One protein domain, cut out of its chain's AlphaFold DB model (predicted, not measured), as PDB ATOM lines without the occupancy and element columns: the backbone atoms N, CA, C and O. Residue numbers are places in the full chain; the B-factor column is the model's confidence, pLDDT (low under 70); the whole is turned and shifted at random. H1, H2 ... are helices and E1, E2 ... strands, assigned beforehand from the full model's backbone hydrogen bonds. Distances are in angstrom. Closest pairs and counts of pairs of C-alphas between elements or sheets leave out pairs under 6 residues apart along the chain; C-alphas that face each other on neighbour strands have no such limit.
ATOM      1  N   ILE A   4      25.252 -12.819 -48.477       93.44
ATOM      2  CA  ILE A   4      26.480 -13.554 -48.193       93.44
ATOM      3  C   ILE A   4      26.856 -14.357 -49.424       93.44
ATOM      4  O   ILE A   4      26.112 -15.241 -49.846       93.44
ATOM      5  N   GLN A   5      28.033 -14.089 -49.973       94.31
ATOM      6  CA  GLN A   5      28.628 -14.915 -51.008       94.31
ATOM      7  C   GLN A   5      29.542 -15.955 -50.359       94.31
ATOM      8  O   GLN A   5      30.475 -15.610 -49.635       94.31
ATOM      9  N   ILE A   6      29.286 -17.233 -50.627       93.19
ATOM     10  CA  ILE A   6      30.179 -18.329 -50.242       93.19
ATOM     11  C   ILE A   6      30.893 -18.798 -51.507       93.19
ATOM     12  O   ILE A   6      30.247 -19.228 -52.463       93.19
ATOM     13  N   ILE A   7      32.220 -18.702 -51.503       93.31
ATOM     14  CA  ILE A   7      33.099 -19.118 -52.598       93.31
ATOM     15  C   ILE A   7      33.771 -20.432 -52.200       93.31
ATOM     16  O   ILE A   7      34.317 -20.551 -51.101       93.31
ATOM     17  N   CYS A   8      33.729 -21.422 -53.086       94.12
ATOM     18  CA  CYS A   8      34.358 -22.724 -52.915       94.12
ATOM     19  C   CYS A   8      35.671 -22.775 -53.700       94.12
ATOM     20  O   CYS A   8      35.676 -22.654 -54.923       94.12
ATOM     21  N   ARG A   9      36.795 -23.010 -53.017       91.38
ATOM     22  CA  ARG A   9      38.128 -23.037 -53.653       91.38
ATOM     23  C   ARG A   9      38.378 -24.263 -54.534       91.38
ATOM     24  O   ARG A   9      39.285 -24.235 -55.358       91.38
ATOM     25  N   ALA A  10      37.603 -25.333 -54.359       89.44
ATOM     26  CA  ALA A  10      37.622 -26.507 -55.228       89.44
ATOM     27  C   ALA A  10      36.218 -26.735 -55.810       89.44
ATOM     28  O   ALA A  10      35.419 -27.467 -55.213       89.44
ATOM     29  N   PRO A  11      35.871 -26.093 -56.938       82.44
ATOM     30  CA  PRO A  11      34.567 -26.280 -57.563       82.44
ATOM     31  C   PRO A  11      34.325 -27.758 -57.895       82.44
ATOM     32  O   PRO A  11      35.233 -28.480 -58.308       82.44
ATOM     33  N   GLY A  12      33.098 -28.234 -57.667       79.50
ATOM     34  CA  GLY A  12      32.737 -29.640 -57.882       79.50
ATOM     35  C   GLY A  12      33.087 -30.583 -56.724       79.50
ATOM     36  O   GLY A  12      32.755 -31.771 -56.789       79.50
ATOM     37  N   MET A  13      33.689 -30.085 -55.634       86.31
ATOM     38  CA  MET A  13      33.850 -30.886 -54.419       86.31
ATOM     39  C   MET A  13      32.488 -31.252 -53.817       86.31
ATOM     40  O   MET A  13      31.536 -30.466 -53.831       86.31
ATOM     41  N   ARG A  14      32.394 -32.464 -53.264       86.62
ATOM     42  CA  ARG A  14      31.177 -32.967 -52.623       86.62
ATOM     43  C   ARG A  14      31.324 -32.974 -51.109       86.62
ATOM     44  O   ARG A  14      32.222 -33.631 -50.589       86.62
ATOM     45  N   ARG A  15      30.402 -32.323 -50.397       78.88
ATOM     46  CA  ARG A  15      30.287 -32.408 -48.933       78.88
ATOM     47  C   ARG A  15      28.935 -33.020 -48.589       78.88
ATOM     48  O   ARG A  15      27.914 -32.604 -49.121       78.88
ATOM     49  N   CYS A  16      28.932 -34.073 -47.771       75.94
ATOM     50  CA  CYS A  16      27.721 -34.850 -47.464       75.94
ATOM     51  C   CYS A  16      26.969 -35.355 -48.719       75.94
ATOM     52  O   CYS A  16      25.748 -35.457 -48.719       75.94
ATOM     53  N   GLY A  17      27.696 -35.646 -49.805       80.62
ATOM     54  CA  GLY A  17      27.118 -36.101 -51.076       80.62
ATOM     55  C   GLY A  17      26.565 -34.993 -51.983       80.62
ATOM     56  O   GLY A  17      26.224 -35.290 -53.127       80.62
ATOM     57  N   ILE A  18      26.539 -33.737 -51.530       79.69
ATOM     58  CA  ILE A  18      26.057 -32.581 -52.295       79.69
ATOM     59  C   ILE A  18      27.251 -31.890 -52.961       79.69
ATOM     60  O   ILE A  18      28.246 -31.598 -52.296       79.69
ATOM     61  N   ALA A  19      27.171 -31.661 -54.274       84.56
ATOM     62  CA  ALA A  19      28.181 -30.906 -55.012       84.56
ATOM     63  C   ALA A  19      28.044 -29.408 -54.712       84.56
ATOM     64  O   ALA A  19      26.946 -28.861 -54.809       84.56
ATOM     65  N   HIS A  20      29.150 -28.757 -54.354       83.19
ATOM     66  CA  HIS A  20      29.168 -27.314 -54.127       83.19
ATOM     67  C   HIS A  20      29.513 -26.553 -55.420       83.19
ATOM     68  O   HIS A  20      30.484 -26.925 -56.093       83.19
ATOM     69  N   PRO A  21      28.745 -25.499 -55.772       87.31
ATOM     70  CA  PRO A  21      29.097 -24.606 -56.872       87.31
ATOM     71  C   PRO A  21      30.360 -23.803 -56.532       87.31
ATOM     72  O   PRO A  21      30.716 -23.658 -55.362       87.31
ATOM     73  N   GLU A  22      31.029 -23.271 -57.557       92.94
ATOM     74  CA  GLU A  22      32.235 -22.441 -57.401       92.94
ATOM     75  C   GLU A  22      31.978 -21.197 -56.544       92.94
ATOM     76  O   GLU A  22      32.765 -20.862 -55.661       92.94
ATOM     77  N   SER A  23      30.834 -20.546 -56.745       92.00
ATOM     78  CA  SER A  23      30.345 -19.506 -55.852       92.00
ATOM     79  C   SER A  23      28.821 -19.505 -55.811       92.00
ATOM     80  O   SER A  23      28.162 -19.899 -56.774       92.00
ATOM     81  N   ALA A  24      28.255 -19.096 -54.679       91.56
ATOM     82  CA  ALA A  24      26.820 -18.894 -54.533       91.56
ATOM     83  C   ALA A  24      26.545 -17.710 -53.607       91.56
ATOM     84  O   ALA A  24      27.182 -17.572 -52.559       91.56
ATOM     85  N   VAL A  25      25.583 -16.871 -53.993       93.31
ATOM     86  CA  VAL A  25      25.104 -15.744 -53.188       93.31
ATOM     87  C   VAL A  25      23.819 -16.159 -52.481       93.31
ATOM     88  O   VAL A  25      22.874 -16.644 -53.101       93.31
ATOM     89  N   TYR A  26      23.788 -15.978 -51.168       92.06
ATOM     90  CA  TYR A  26      22.660 -16.300 -50.309       92.06
ATOM     91  C   TYR A  26      22.113 -15.027 -49.683       92.06
ATOM     92  O   TYR A  26      22.869 -14.165 -49.237       92.06
ATOM     93  N   ARG A  27      20.785 -14.947 -49.584       89.81
ATOM     94  CA  ARG A  27      20.123 -13.833 -48.912       89.81
ATOM     95  C   ARG A  27      20.540 -13.744 -47.445       89.81
ATOM     96  O   ARG A  27      20.689 -14.772 -46.772       89.81
ATOM     97  N   ALA A  28      20.637 -12.521 -46.936       88.38
ATOM     98  CA  ALA A  28      20.832 -12.275 -45.513       88.38
ATOM     99  C   ALA A  28      19.851 -13.091 -44.641       88.38
ATOM    100  O   ALA A  28      18.643 -13.108 -44.891       88.38
ATOM    101  N   GLY A  29      20.370 -13.778 -43.619       88.25
ATOM    102  CA  GLY A  29      19.580 -14.610 -42.703       88.25
ATOM    103  C   GLY A  29      19.320 -16.052 -43.164       88.25
ATOM    104  O   GLY A  29      18.727 -16.814 -42.407       88.25
ATOM    105  N   ARG A  30      19.783 -16.466 -44.358       91.75
ATOM    106  CA  ARG A  30      19.747 -17.880 -44.797       91.75
ATOM    107  C   ARG A  30      20.566 -18.798 -43.881       91.75
ATOM    108  O   ARG A  30      20.208 -19.958 -43.714       91.75
ATOM    109  N   TRP A  31      21.657 -18.269 -43.338       91.19
ATOM    110  CA  TRP A  31      22.604 -18.971 -42.483       91.19
ATOM    111  C   TRP A  31      22.667 -18.274 -41.127       91.19
ATOM    112  O   TRP A  31      22.701 -17.042 -41.060       91.19
ATOM    113  N   SER A  32      22.688 -19.057 -40.054       93.75
ATOM    114  CA  SER A  32      22.970 -18.551 -38.708       93.75
ATOM    115  C   SER A  32      24.450 -18.185 -38.554       93.75
ATOM    116  O   SER A  32      25.305 -18.708 -39.271       93.75
ATOM    117  N   GLU A  33      24.787 -17.328 -37.583       92.06
ATOM    118  CA  GLU A  33      26.185 -16.927 -37.344       92.06
ATOM    119  C   GLU A  33      27.086 -18.139 -37.056       92.06
ATOM    120  O   GLU A  33      28.182 -18.246 -37.597       92.06
ATOM    121  N   THR A  34      26.585 -19.123 -36.303       94.19
ATOM    122  CA  THR A  34      27.303 -20.375 -36.017       94.19
ATOM    123  C   THR A  34      27.570 -21.207 -37.276       94.19
ATOM    124  O   THR A  34      28.579 -21.907 -37.358       94.19
ATOM    125  N   GLU A  35      26.687 -21.167 -38.274       92.81
ATOM    126  CA  GLU A  35      26.920 -21.841 -39.558       92.81
ATOM    127  C   GLU A  35      27.936 -21.082 -40.409       92.81
ATOM    128  O   GLU A  35      28.819 -21.707 -40.998       92.81
ATOM    129  N   LEU A  36      27.870 -19.747 -40.421       92.94
ATOM    130  CA  LEU A  36      28.867 -18.916 -41.096       92.94
ATOM    131  C   LEU A  36      30.259 -19.104 -40.482       92.94
ATOM    132  O   LEU A  36      31.232 -19.232 -41.222       92.94
ATOM    133  N   GLU A  37      30.369 -19.212 -39.159       93.56
ATOM    134  CA  GLU A  37      31.624 -19.553 -38.476       93.56
ATOM    135  C   GLU A  37      32.173 -20.917 -38.906       93.56
ATOM    136  O   GLU A  37      33.375 -21.047 -39.130       93.56
ATOM    137  N   ARG A  38      31.312 -21.926 -39.096       93.88
ATOM    138  CA  ARG A  38      31.739 -23.236 -39.619       93.88
ATOM    139  C   ARG A  38      32.261 -23.144 -41.049       93.88
ATOM    140  O   ARG A  38      33.236 -23.820 -41.363       93.88
ATOM    141  N   PHE A  39      31.644 -22.320 -41.897       92.06
ATOM    142  CA  PHE A  39      32.161 -22.060 -43.244       92.06
ATOM    143  C   PHE A  39      33.492 -21.302 -43.204       92.06
ATOM    144  O   PHE A  39      34.406 -21.675 -43.925       92.06
ATOM    145  N   ARG A  40      33.642 -20.297 -42.329       94.12
ATOM    146  CA  ARG A  40      34.901 -19.545 -42.156       94.12
ATOM    147  C   ARG A  40      36.037 -20.398 -41.574       94.12
ATOM    148  O   ARG A  40      37.199 -20.131 -41.862       94.12
ATOM    149  N   ALA A  41      35.719 -21.397 -40.751       95.12
ATOM    150  CA  ALA A  41      36.697 -22.322 -40.176       95.12
ATOM    151  C   ALA A  41      37.209 -23.368 -41.182       95.12
ATOM    152  O   ALA A  41      38.226 -24.016 -40.935       95.12
ATOM    153  N   ASP A  42      36.502 -23.559 -42.295       91.81
ATOM    154  CA  ASP A  42      36.864 -24.533 -43.312       91.81
ATOM    155  C   ASP A  42      37.745 -23.876 -44.392       91.81
ATOM    156  O   ASP A  42      37.285 -22.966 -45.081       91.81
ATOM    157  N   PRO A  43      38.995 -24.335 -44.598       92.94
ATOM    158  CA  PRO A  43      39.914 -23.724 -45.560       92.94
ATOM    159  C   PRO A  43      39.447 -23.835 -47.018       92.94
ATOM    160  O   PRO A  43      40.017 -23.174 -47.892       92.94
ATOM    161  N   MET A  44      38.445 -24.674 -47.296       91.19
ATOM    162  CA  MET A  44      37.877 -24.848 -48.632       91.19
ATOM    163  C   MET A  44      36.868 -23.763 -49.005       91.19
ATOM    164  O   MET A  44      36.568 -23.611 -50.192       91.19
ATOM    165  N   PHE A  45      36.362 -23.013 -48.025       93.19
ATOM    166  CA  PHE A  45      35.339 -22.000 -48.236       93.19
ATOM    167  C   PHE A  45      35.846 -20.611 -47.862       93.19
ATOM    168  O   PHE A  45      36.595 -20.416 -46.908       93.19
ATOM    169  N   GLU A  46      35.403 -19.622 -48.624       94.50
ATOM    170  CA  GLU A  46      35.612 -18.214 -48.332       94.50
ATOM    171  C   GLU A  46      34.247 -17.534 -48.260       94.50
ATOM    172  O   GLU A  46      33.449 -17.616 -49.192       94.50
ATOM    173  N   VAL A  47      33.962 -16.896 -47.126       94.56
ATOM    174  CA  VAL A  47      32.698 -16.194 -46.889       94.56
ATOM    175  C   VAL A  47      32.940 -14.703 -47.082       94.56
ATOM    176  O   VAL A  47      33.739 -14.112 -46.353       94.56
ATOM    177  N   ARG A  48      32.247 -14.093 -48.045       93.81
ATOM    178  CA  ARG A  48      32.272 -12.652 -48.313       93.81
ATOM    179  C   ARG A  48      30.901 -12.045 -48.063       93.81
ATOM    180  O   ARG A  48      29.878 -12.630 -48.410       93.81
ATOM    181  N   GLU A  49      30.888 -10.850 -47.492       91.12
ATOM    182  CA  GLU A  49      29.681 -10.031 -47.435       91.12
ATOM    183  C   GLU A  49      29.479  -9.392 -48.813       91.12
ATOM    184  O   GLU A  49      30.330  -8.644 -49.297       91.12
ATOM    185  N   ALA A  50      28.384  -9.749 -49.476       82.75
ATOM    186  CA  ALA A  50      27.967  -9.145 -50.727       82.75
ATOM    187  C   ALA A  50      27.117  -7.913 -50.402       82.75
ATOM    188  O   ALA A  50      26.029  -8.003 -49.821       82.75
ATOM    189  N   SER A  51      27.631  -6.742 -50.773       67.25
ATOM    190  CA  SER A  51      26.874  -5.500 -50.660       67.25
ATOM    191  C   SER A  51      25.665  -5.569 -51.605       67.25
ATOM    192  O   SER A  51      25.828  -5.981 -52.756       67.25
TER     193      SER A  51
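What this domain is: This is residues 4 to 51 of the 239 residues of an uncharacterized protein of Fulvimarina endophytica (UniProt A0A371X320). A small antiparallel sheet of three strands has one short helix, H1, packed over one of its faces, along the edge strand E3, while a long loop, residues 9 to 22, reaches out beyond one end of the sheet before the chain folds back into E2. The printed part has 48 residues, with one named helix and three named strands in the order E1, E2, H1, E3; the sheet's order is E2, E1, E3. The class is mixed, helices and strands, with 24 residues in named elements. The whole is compact, with a radius of gyration of the C-alphas of 10.4 A, and it spans 25 by 20 by 17 A.

Where its parts are: E1 holds residues 4 to 8 and measures 13.0 A from first to last C-alpha; C-alpha 4 is at (26.480, -13.554, -48.193). Residues 9 to 22 follow with no named element, and within them residues 14 to 15 make a short antiparallel pairing with residues 18 to 19. E2 holds residues 23 to 26 and measures 10.0 A. H1 holds residues 33 to 41 and measures 12.2 A, with C-alpha 33 at (26.185, -16.927, -37.344). E3, the longest strand, holds residues 45 to 50 and measures 15.0 A, ending with C-alpha 50 at (27.967, -9.145, -50.727).

How they stand to each other: E1 is the inner strand of the sheet, and E2 and E3 are its edge strands. E1 and E2 form a hairpin, antiparallel at 157 degrees between their directions; N 6 and O 24 are 2.9 A apart and N 26 and O 4 are 2.8 A apart, both within hydrogen-bond range. E1 and E3 are antiparallel at 152 degrees, with N 5 and O 48 within hydrogen-bond range at 2.8 A, as are N 46 and O 7 at 2.9 A. H1 is on the sheet at a height over the sheet of 9.0 A. It lies over E3 and runs along the strands, at 7 degrees to E3 on the local plane. The closest C-alphas of H1 and E3 are those of Phe 39 and Phe 45, 5.9 A apart. H1 and E1 are near each other, with 6 pairs of C-alphas within 10 A. E2, H1 and E3 form a split strand-helix-strand unit, two strands running the same way with a helix between them in the chain and E1 between them in the sheet; its crossover is right-handed. In H1 every O i to N i+4 pair is within hydrogen-bond range.

The domain as a whole: The two C-alphas farthest apart are those of Gly 17 and Ser 51, at 30.6 A. The printed part has no cut. The link from E1 to E2 is long, with 14 residues; that from E2 to H1 is short, with 6, and that from H1 to E3 is tight, with 3. The mean pLDDT of the printed part is 89.4, and residue 51 is the one printed residue under 70.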